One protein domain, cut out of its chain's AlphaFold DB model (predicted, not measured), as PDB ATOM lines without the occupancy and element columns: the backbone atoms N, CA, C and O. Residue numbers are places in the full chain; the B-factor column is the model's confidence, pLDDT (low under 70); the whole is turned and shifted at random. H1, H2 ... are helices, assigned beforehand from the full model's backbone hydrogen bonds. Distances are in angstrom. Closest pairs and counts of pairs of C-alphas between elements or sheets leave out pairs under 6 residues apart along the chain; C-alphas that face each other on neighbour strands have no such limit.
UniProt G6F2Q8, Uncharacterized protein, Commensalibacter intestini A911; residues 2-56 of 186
ATOM      1  N   PHE A   2     -47.034  -6.610  -4.808       58.09
ATOM      2  CA  PHE A   2     -46.978  -5.270  -5.397       58.09
ATOM      3  C   PHE A   2     -46.722  -5.426  -6.888       58.09
ATOM      4  O   PHE A   2     -45.573  -5.376  -7.320       58.09
ATOM      5  N   GLY A   3     -47.800  -5.664  -7.634       66.50
ATOM      6  CA  GLY A   3     -47.807  -5.547  -9.085       66.50
ATOM      7  C   GLY A   3     -47.628  -4.081  -9.457       66.50
ATOM      8  O   GLY A   3     -48.585  -3.335  -9.622       66.50
ATOM      9  N   PHE A   4     -46.377  -3.629  -9.465       67.88
ATOM     10  CA  PHE A   4     -45.977  -2.445 -10.213       67.88
ATOM     11  C   PHE A   4     -44.806  -2.849 -11.095       67.88
ATOM     12  O   PHE A   4     -43.646  -2.495 -10.882       67.88
ATOM     13  N   SER A   5     -45.134  -3.723 -12.028       86.56
ATOM     14  CA  SER A   5     -44.233  -4.285 -13.008       86.56
ATOM     15  C   SER A   5     -44.150  -3.336 -14.195       86.56
ATOM     16  O   SER A   5     -45.117  -2.658 -14.548       86.56
ATOM     17  N   TRP A   6     -43.010  -3.342 -14.883       90.25
ATOM     18  CA  TRP A   6     -42.869  -2.657 -16.172       90.25
ATOM     19  C   TRP A   6     -43.973  -3.047 -17.166       90.25
ATOM     20  O   TRP A   6     -44.418  -2.212 -17.946       90.25
ATOM     21  N   ALA A   7     -44.473  -4.283 -17.074       90.50
ATOM     22  CA  ALA A   7     -45.601  -4.772 -17.856       90.50
ATOM     23  C   ALA A   7     -46.934  -4.061 -17.539       90.50
ATOM     24  O   ALA A   7     -47.673  -3.731 -18.460       90.50
ATOM     25  N   GLU A   8     -47.240  -3.769 -16.270       89.94
ATOM     26  CA  GLU A   8     -48.480  -3.068 -15.891       89.94
ATOM     27  C   GLU A   8     -48.422  -1.591 -16.291       89.94
ATOM     28  O   GLU A   8     -49.400  -1.049 -16.800       89.94
ATOM     29  N   LEU A   9     -47.252  -0.955 -16.163       91.12
ATOM     30  CA  LEU A   9     -47.020   0.380 -16.718       91.12
ATOM     31  C   LEU A   9     -47.210   0.408 -18.238       91.12
ATOM     32  O   LEU A   9     -47.804   1.349 -18.762       91.12
ATOM     33  N   PHE A  10     -46.730  -0.619 -18.944       93.38
ATOM     34  CA  PHE A  10     -46.922  -0.744 -20.384       93.38
ATOM     35  C   PHE A  10     -48.403  -0.917 -20.736       93.38
ATOM     36  O   PHE A  10     -48.900  -0.224 -21.619       93.38
ATOM     37  N   LEU A  11     -49.129  -1.763 -19.998       93.62
ATOM     38  CA  LEU A  11     -50.568  -1.964 -20.177       93.62
ATOM     39  C   LEU A  11     -51.351  -0.659 -19.973       93.62
ATOM     40  O   LEU A  11     -52.155  -0.287 -20.825       93.62
ATOM     41  N   ILE A  12     -51.076   0.074 -18.891       92.69
ATOM     42  CA  ILE A  12     -51.689   1.386 -18.634       92.69
ATOM     43  C   ILE A  12     -51.311   2.378 -19.740       92.69
ATOM     44  O   ILE A  12     -52.159   3.150 -20.182       92.69
ATOM     45  N   GLY A  13     -50.070   2.339 -20.231       93.75
ATOM     46  CA  GLY A  13     -49.613   3.143 -21.362       93.75
ATOM     47  C   GLY A  13     -50.396   2.869 -22.648       93.75
ATOM     48  O   GLY A  13     -50.810   3.813 -23.317       93.75
ATOM     49  N   VAL A  14     -50.665   1.599 -22.964       94.50
ATOM     50  CA  VAL A  14     -51.481   1.194 -24.121       94.50
ATOM     51  C   VAL A  14     -52.937   1.626 -23.944       94.50
ATOM     52  O   VAL A  14     -53.512   2.212 -24.856       94.50
ATOM     53  N   VAL A  15     -53.531   1.410 -22.767       94.75
ATOM     54  CA  VAL A  15     -54.905   1.859 -22.481       94.75
ATOM     55  C   VAL A  15     -55.009   3.381 -22.607       94.75
ATOM     56  O   VAL A  15     -55.898   3.892 -23.287       94.75
ATOM     57  N   ALA A  16     -54.057   4.121 -22.037       94.25
ATOM     58  CA  ALA A  16     -53.986   5.569 -22.175       94.25
ATOM     59  C   ALA A  16     -53.812   5.998 -23.641       94.25
ATOM     60  O   ALA A  16     -54.457   6.953 -24.064       94.25
ATOM     61  N   MET A  17     -53.001   5.284 -24.434       94.69
ATOM     62  CA  MET A  17     -52.834   5.535 -25.871       94.69
ATOM     63  C   MET A  17     -54.159   5.481 -26.626       94.69
ATOM     64  O   MET A  17     -54.395   6.310 -27.499       94.69
ATOM     65  N   VAL A  18     -55.014   4.510 -26.305       95.62
ATOM     66  CA  VAL A  18     -56.307   4.330 -26.975       95.62
ATOM     67  C   VAL A  18     -57.281   5.443 -26.584       95.62
ATOM     68  O   VAL A  18     -57.942   6.000 -27.454       95.62
ATOM     69  N   PHE A  19     -57.339   5.801 -25.299       94.94
ATOM     70  CA  PHE A  19     -58.279   6.807 -24.788       94.94
ATOM     71  C   PHE A  19     -57.910   8.248 -25.153       94.94
ATOM     72  O   PHE A  19     -58.768   9.023 -25.562       94.94
ATOM     73  N   ILE A  20     -56.642   8.621 -24.975       92.69
ATOM     74  CA  ILE A  20     -56.130   9.970 -25.273       92.69
ATOM     75  C   ILE A  20     -55.751  10.108 -26.750       92.69
ATOM     76  O   ILE A  20     -55.714  11.213 -27.281       92.69
ATOM     77  N   GLY A  21     -55.483   8.992 -27.421       94.06
ATOM     78  CA  GLY A  21     -54.995   8.961 -28.787       94.06
ATOM     79  C   GLY A  21     -53.458   8.948 -28.855       94.06
ATOM     80  O   GLY A  21     -52.766   9.633 -28.088       94.06
ATOM     81  N   PRO A  22     -52.879   8.221 -29.830       92.12
ATOM     82  CA  PRO A  22     -51.433   8.034 -29.939       92.12
ATOM     83  C   PRO A  22     -50.650   9.319 -30.231       92.12
ATOM     84  O   PRO A  22     -49.455   9.397 -29.955       92.12
ATOM     85  N   LYS A  23     -51.310  10.349 -30.767       92.06
ATOM     86  CA  LYS A  23     -50.692  11.645 -31.087       92.06
ATOM     87  C   LYS A  23     -50.611  12.595 -29.891       92.06
ATOM     88  O   LYS A  23     -49.788  13.511 -29.911       92.06
ATOM     89  N   ASP A  24     -51.420  12.376 -28.857       93.44
ATOM     90  CA  ASP A  24     -51.510  13.284 -27.711       93.44
ATOM     91  C   ASP A  24     -50.794  12.748 -26.469       93.44
ATOM     92  O   ASP A  24     -50.211  13.529 -25.716       93.44
ATOM     93  N   PHE A  25     -50.671  11.430 -26.315       92.50
ATOM     94  CA  PHE A  25     -49.804  10.830 -25.297       92.50
ATOM     95  C   PHE A  25     -48.345  11.323 -25.318       92.50
ATOM     96  O   PHE A  25     -47.844  11.665 -24.247       92.50
ATOM     97  N   PRO A  26     -47.637  11.448 -26.464       90.94
ATOM     98  CA  PRO A  26     -46.283  12.000 -26.463       90.94
ATOM     99  C   PRO A  26     -46.248  13.461 -25.993       90.94
ATOM    100  O   PRO A  26     -45.264  13.883 -25.387       90.94
ATOM    101  N   LYS A  27     -47.320  14.238 -26.203       94.00
ATOM    102  CA  LYS A  27     -47.428  15.606 -25.670       94.00
ATOM    103  C   LYS A  27     -47.589  15.590 -24.146       94.00
ATOM    104  O   LYS A  27     -46.885  16.334 -23.463       94.00
ATOM    105  N   VAL A  28     -48.438  14.708 -23.608       94.00
ATOM    106  CA  VAL A  28     -48.639  14.526 -22.155       94.00
ATOM    107  C   VAL A  28     -47.366  14.016 -21.480       94.00
ATOM    108  O   VAL A  28     -46.955  14.551 -20.452       94.00
ATOM    109  N   LEU A  29     -46.684  13.040 -22.083       94.44
ATOM    110  CA  LEU A  29     -45.430  12.509 -21.560       94.44
ATOM    111  C   LEU A  29     -44.335  13.581 -21.558       94.44
ATOM    112  O   LEU A  29     -43.595  13.694 -20.584       94.44
ATOM    113  N   LYS A  30     -44.263  14.433 -22.593       94.81
ATOM    114  CA  LYS A  30     -43.366  15.600 -22.602       94.81
ATOM    115  C   LYS A  30     -43.691  16.573 -21.470       94.81
ATOM    116  O   LYS A  30     -42.764  17.023 -20.800       94.81
ATOM    117  N   TRP A  31     -44.967  16.858 -21.215       95.38
ATOM    118  CA  TRP A  31     -45.381  17.719 -20.104       95.38
ATOM    119  C   TRP A  31     -44.981  17.134 -18.742       95.38
ATOM    120  O   TRP A  31     -44.296  17.801 -17.963       95.38
ATOM    121  N   LEU A  32     -45.299  15.859 -18.502       96.12
ATOM    122  CA  LEU A  32     -44.936  15.154 -17.274       96.12
ATOM    123  C   LEU A  32     -43.413  15.077 -17.103       96.12
ATOM    124  O   LEU A  32     -42.892  15.362 -16.027       96.12
ATOM    125  N   SER A  33     -42.680  14.770 -18.177       95.06
ATOM    126  CA  SER A  33     -41.214  14.735 -18.159       95.06
ATOM    127  C   SER A  33     -40.614  16.103 -17.841       95.06
ATOM    128  O   SER A  33     -39.602  16.174 -17.155       95.06
ATOM    129  N   GLY A  34     -41.254  17.196 -18.267       96.31
ATOM    130  CA  GLY A  34     -40.856  18.554 -17.909       96.31
ATOM    131  C   GLY A  34     -40.980  18.817 -16.408       96.31
ATOM    132  O   GLY A  34     -40.069  19.394 -15.816       96.31
ATOM    133  N   ILE A  35     -42.062  18.346 -15.780       97.19
ATOM    134  CA  ILE A  35     -42.263  18.436 -14.324       97.19
ATOM    135  C   ILE A  35     -41.213  17.601 -13.588       97.19
ATOM    136  O   ILE A  35     -40.511  18.115 -12.717       97.19
ATOM    137  N   VAL A  36     -41.052  16.334 -13.981       96.75
ATOM    138  CA  VAL A  36     -40.073  15.422 -13.374       96.75
ATOM    139  C   VAL A  36     -38.654  15.962 -13.539       96.75
ATOM    140  O   VAL A  36     -37.875  15.917 -12.593       96.75
ATOM    141  N   LYS A  37     -38.314  16.528 -14.700       96.12
ATOM    142  CA  LYS A  37     -36.998  17.117 -14.970       96.12
ATOM    143  C   LYS A  37     -36.709  18.309 -14.063       96.12
ATOM    144  O   LYS A  37     -35.608  18.388 -13.531       96.12
ATOM    145  N   LYS A  38     -37.687  19.192 -13.842       95.88
ATOM    146  CA  LYS A  38     -37.550  20.305 -12.889       95.88
ATOM    147  C   LYS A  38     -37.342  19.791 -11.465       95.88
ATOM    148  O   LYS A  38     -36.395  20.209 -10.814       95.88
ATOM    149  N   CYS A  39     -38.142  18.820 -11.022       96.81
ATOM    150  CA  CYS A  39     -37.935  18.156  -9.729       96.81
ATOM    151  C   CYS A  39     -36.548  17.506  -9.619       96.81
ATOM    152  O   CYS A  39     -35.879  17.657  -8.605       96.81
ATOM    153  N   ARG A  40     -36.088  16.810 -10.666       94.50
ATOM    154  CA  ARG A  40     -34.764  16.173 -10.722       94.50
ATOM    155  C   ARG A  40     -33.644  17.205 -10.624       94.50
ATOM    156  O   ARG A  40     -32.668  16.954  -9.928       94.50
ATOM    157  N   GLN A  41     -33.785  18.332 -11.316       94.12
ATOM    158  CA  GLN A  41     -32.816  19.421 -11.304       94.12
ATOM    159  C   GLN A  41     -32.741  20.078  -9.923       94.12
ATOM    160  O   GLN A  41     -31.657  20.149  -9.355       94.12
ATOM    161  N   MET A  42     -33.890  20.415  -9.333       94.06
ATOM    162  CA  MET A  42     -33.961  20.919  -7.959       94.06
ATOM    163  C   MET A  42     -33.342  19.917  -6.978       94.06
ATOM    164  O   MET A  42     -32.503  20.284  -6.169       94.06
ATOM    165  N   ALA A  43     -33.673  18.627  -7.088       92.88
ATOM    166  CA  ALA A  43     -33.077  17.576  -6.263       92.88
ATOM    167  C   ALA A  43     -31.556  17.449  -6.451       92.88
ATOM    168  O   ALA A  43     -30.861  17.099  -5.504       92.88
ATOM    169  N   SER A  44     -31.030  17.736  -7.644       91.62
ATOM    170  CA  SER A  44     -29.587  17.764  -7.896       91.62
ATOM    171  C   SER A  44     -28.912  18.919  -7.153       91.62
ATOM    172  O   SER A  44     -27.855  18.719  -6.565       91.62
ATOM    173  N   GLU A  45     -29.542  20.093  -7.144       89.25
ATOM    174  CA  GLU A  45     -29.077  21.291  -6.429       89.25
ATOM    175  C   GLU A  45     -29.217  21.136  -4.903       89.25
ATOM    176  O   GLU A  45     -28.381  21.618  -4.136       89.25
ATOM    177  N   PHE A  46     -30.247  20.418  -4.446       88.38
ATOM    178  CA  PHE A  46     -30.380  20.021  -3.047       88.38
ATOM    179  C   PHE A  46     -29.343  18.983  -2.666       88.38
ATOM    180  O   PHE A  46     -28.770  19.105  -1.599       88.38
ATOM    181  N   HIS A  47     -29.052  17.988  -3.507       86.19
ATOM    182  CA  HIS A  47     -28.003  17.024  -3.196       86.19
ATOM    183  C   HIS A  47     -26.646  17.698  -3.026       86.19
ATOM    184  O   HIS A  47     -25.971  17.385  -2.056       86.19
ATOM    185  N   SER A  48     -26.279  18.657  -3.882       85.69
ATOM    186  CA  SER A  48     -25.021  19.396  -3.709       85.69
ATOM    187  C   SER A  48     -24.974  20.207  -2.412       85.69
ATOM    188  O   SER A  48     -23.946  20.210  -1.748       85.69
ATOM    189  N   GLN A  49     -26.080  20.850  -2.020       83.81
ATOM    190  CA  GLN A  49     -26.144  21.629  -0.775       83.81
ATOM    191  C   GLN A  49     -26.228  20.729   0.463       83.81
ATOM    192  O   GLN A  49     -25.642  21.014   1.495       83.81
ATOM    193  N   VAL A  50     -26.940  19.612   0.364       80.44
ATOM    194  CA  VAL A  50     -27.126  18.663   1.459       80.44
ATOM    195  C   VAL A  50     -25.855  17.858   1.708       80.44
ATOM    196  O   VAL A  50     -25.584  17.570   2.862       80.44
ATOM    197  N   ASP A  51     -25.057  17.523   0.691       81.56
ATOM    198  CA  ASP A  51     -23.779  16.806   0.859       81.56
ATOM    199  C   ASP A  51     -22.731  17.646   1.620       81.56
ATOM    200  O   ASP A  51     -21.899  17.109   2.352       81.56
ATOM    201  N   GLU A  52     -22.818  18.977   1.514       79.62
ATOM    202  CA  GLU A  52     -22.007  19.920   2.291       79.62
ATOM    203  C   GLU A  52     -22.391  19.912   3.778       79.62
ATOM    204  O   GLU A  52     -21.512  19.823   4.634       79.62
ATOM    205  N   VAL A  53     -23.693  19.908   4.092       73.38
ATOM    206  CA  VAL A  53     -24.172  19.868   5.485       73.38
ATOM    207  C   VAL A  53     -24.120  18.442   6.062       73.38
ATOM    208  O   VAL A  53     -23.850  18.267   7.242       73.38
ATOM    209  N   MET A  54     -24.296  17.387   5.254       70.50
ATOM    210  CA  MET A  54     -24.306  15.967   5.677       70.50
ATOM    211  C   MET A  54     -22.999  15.485   6.313       70.50
ATOM    212  O   MET A  54     -22.978  14.402   6.903       70.50
ATOM    213  N   LYS A  55     -21.910  16.250   6.187       75.06
ATOM    214  CA  LYS A  55     -20.671  15.990   6.925       75.06
ATOM    215  C   LYS A  55     -20.815  16.230   8.431       75.06
ATOM    216  O   LYS A  55     -19.979  15.719   9.174       75.06
ATOM    217  N   ASP A  56     -21.872  16.911   8.878       74.81
ATOM    218  CA  ASP A  56     -22.186  17.042  10.295       74.81
ATOM    219  C   ASP A  56     -22.834  15.768  10.871       74.81
ATOM    220  O   ASP A  56     -23.743  15.180  10.267       74.81
TER     221      ASP A  56
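Overview. This is residues 2 to 56 of the 186 residues of an uncharacterized protein of Commensalibacter intestini A911 (UniProt G6F2Q8). What shape do these atoms make? Two helices, H1 and the longer H2, meet near their ends as an open V, joined at the corner by a tight link, with both arms reaching away. What is the make-up? The 55 printed residues are all helix in class, with two named helices in the order H1, H2 and no named strand. How spread out is it? It is extended and flat, with a radius of gyration of the C-alphas of 17.1 A and spans of 51 by 28 by 9 A.

Along the chain. Where is H1? H1 holds residues 6 to 20, from C-alpha 6 at (-42.869, -2.657, -16.172), and is 20.4 A long. Where is H2? H2 holds residues 25 to 53, is 41.1 A long and ends at C-alpha 53 at (-24.172, 19.868, 5.485).

Arrangement. How near are the helices? H1 and H2 are close but not clearly touching; their closest C-alphas, of Met 17 and Phe 25, are 6.1 A apart. How do they run? They run opposite ways at a steep tilt of 46 degrees. What of their backbones? In H1 every O i to N i+4 pair is within hydrogen-bond range; in H2, 24 of 25 are.

Size, cuts and confidence. How large is it? The two C-alphas farthest apart, of Val 18 and Asp 56, are 52.1 A apart. Is anything cut or uncertain? The printed part has no cut, and residues 2 to 4 are under 70 in pLDDT.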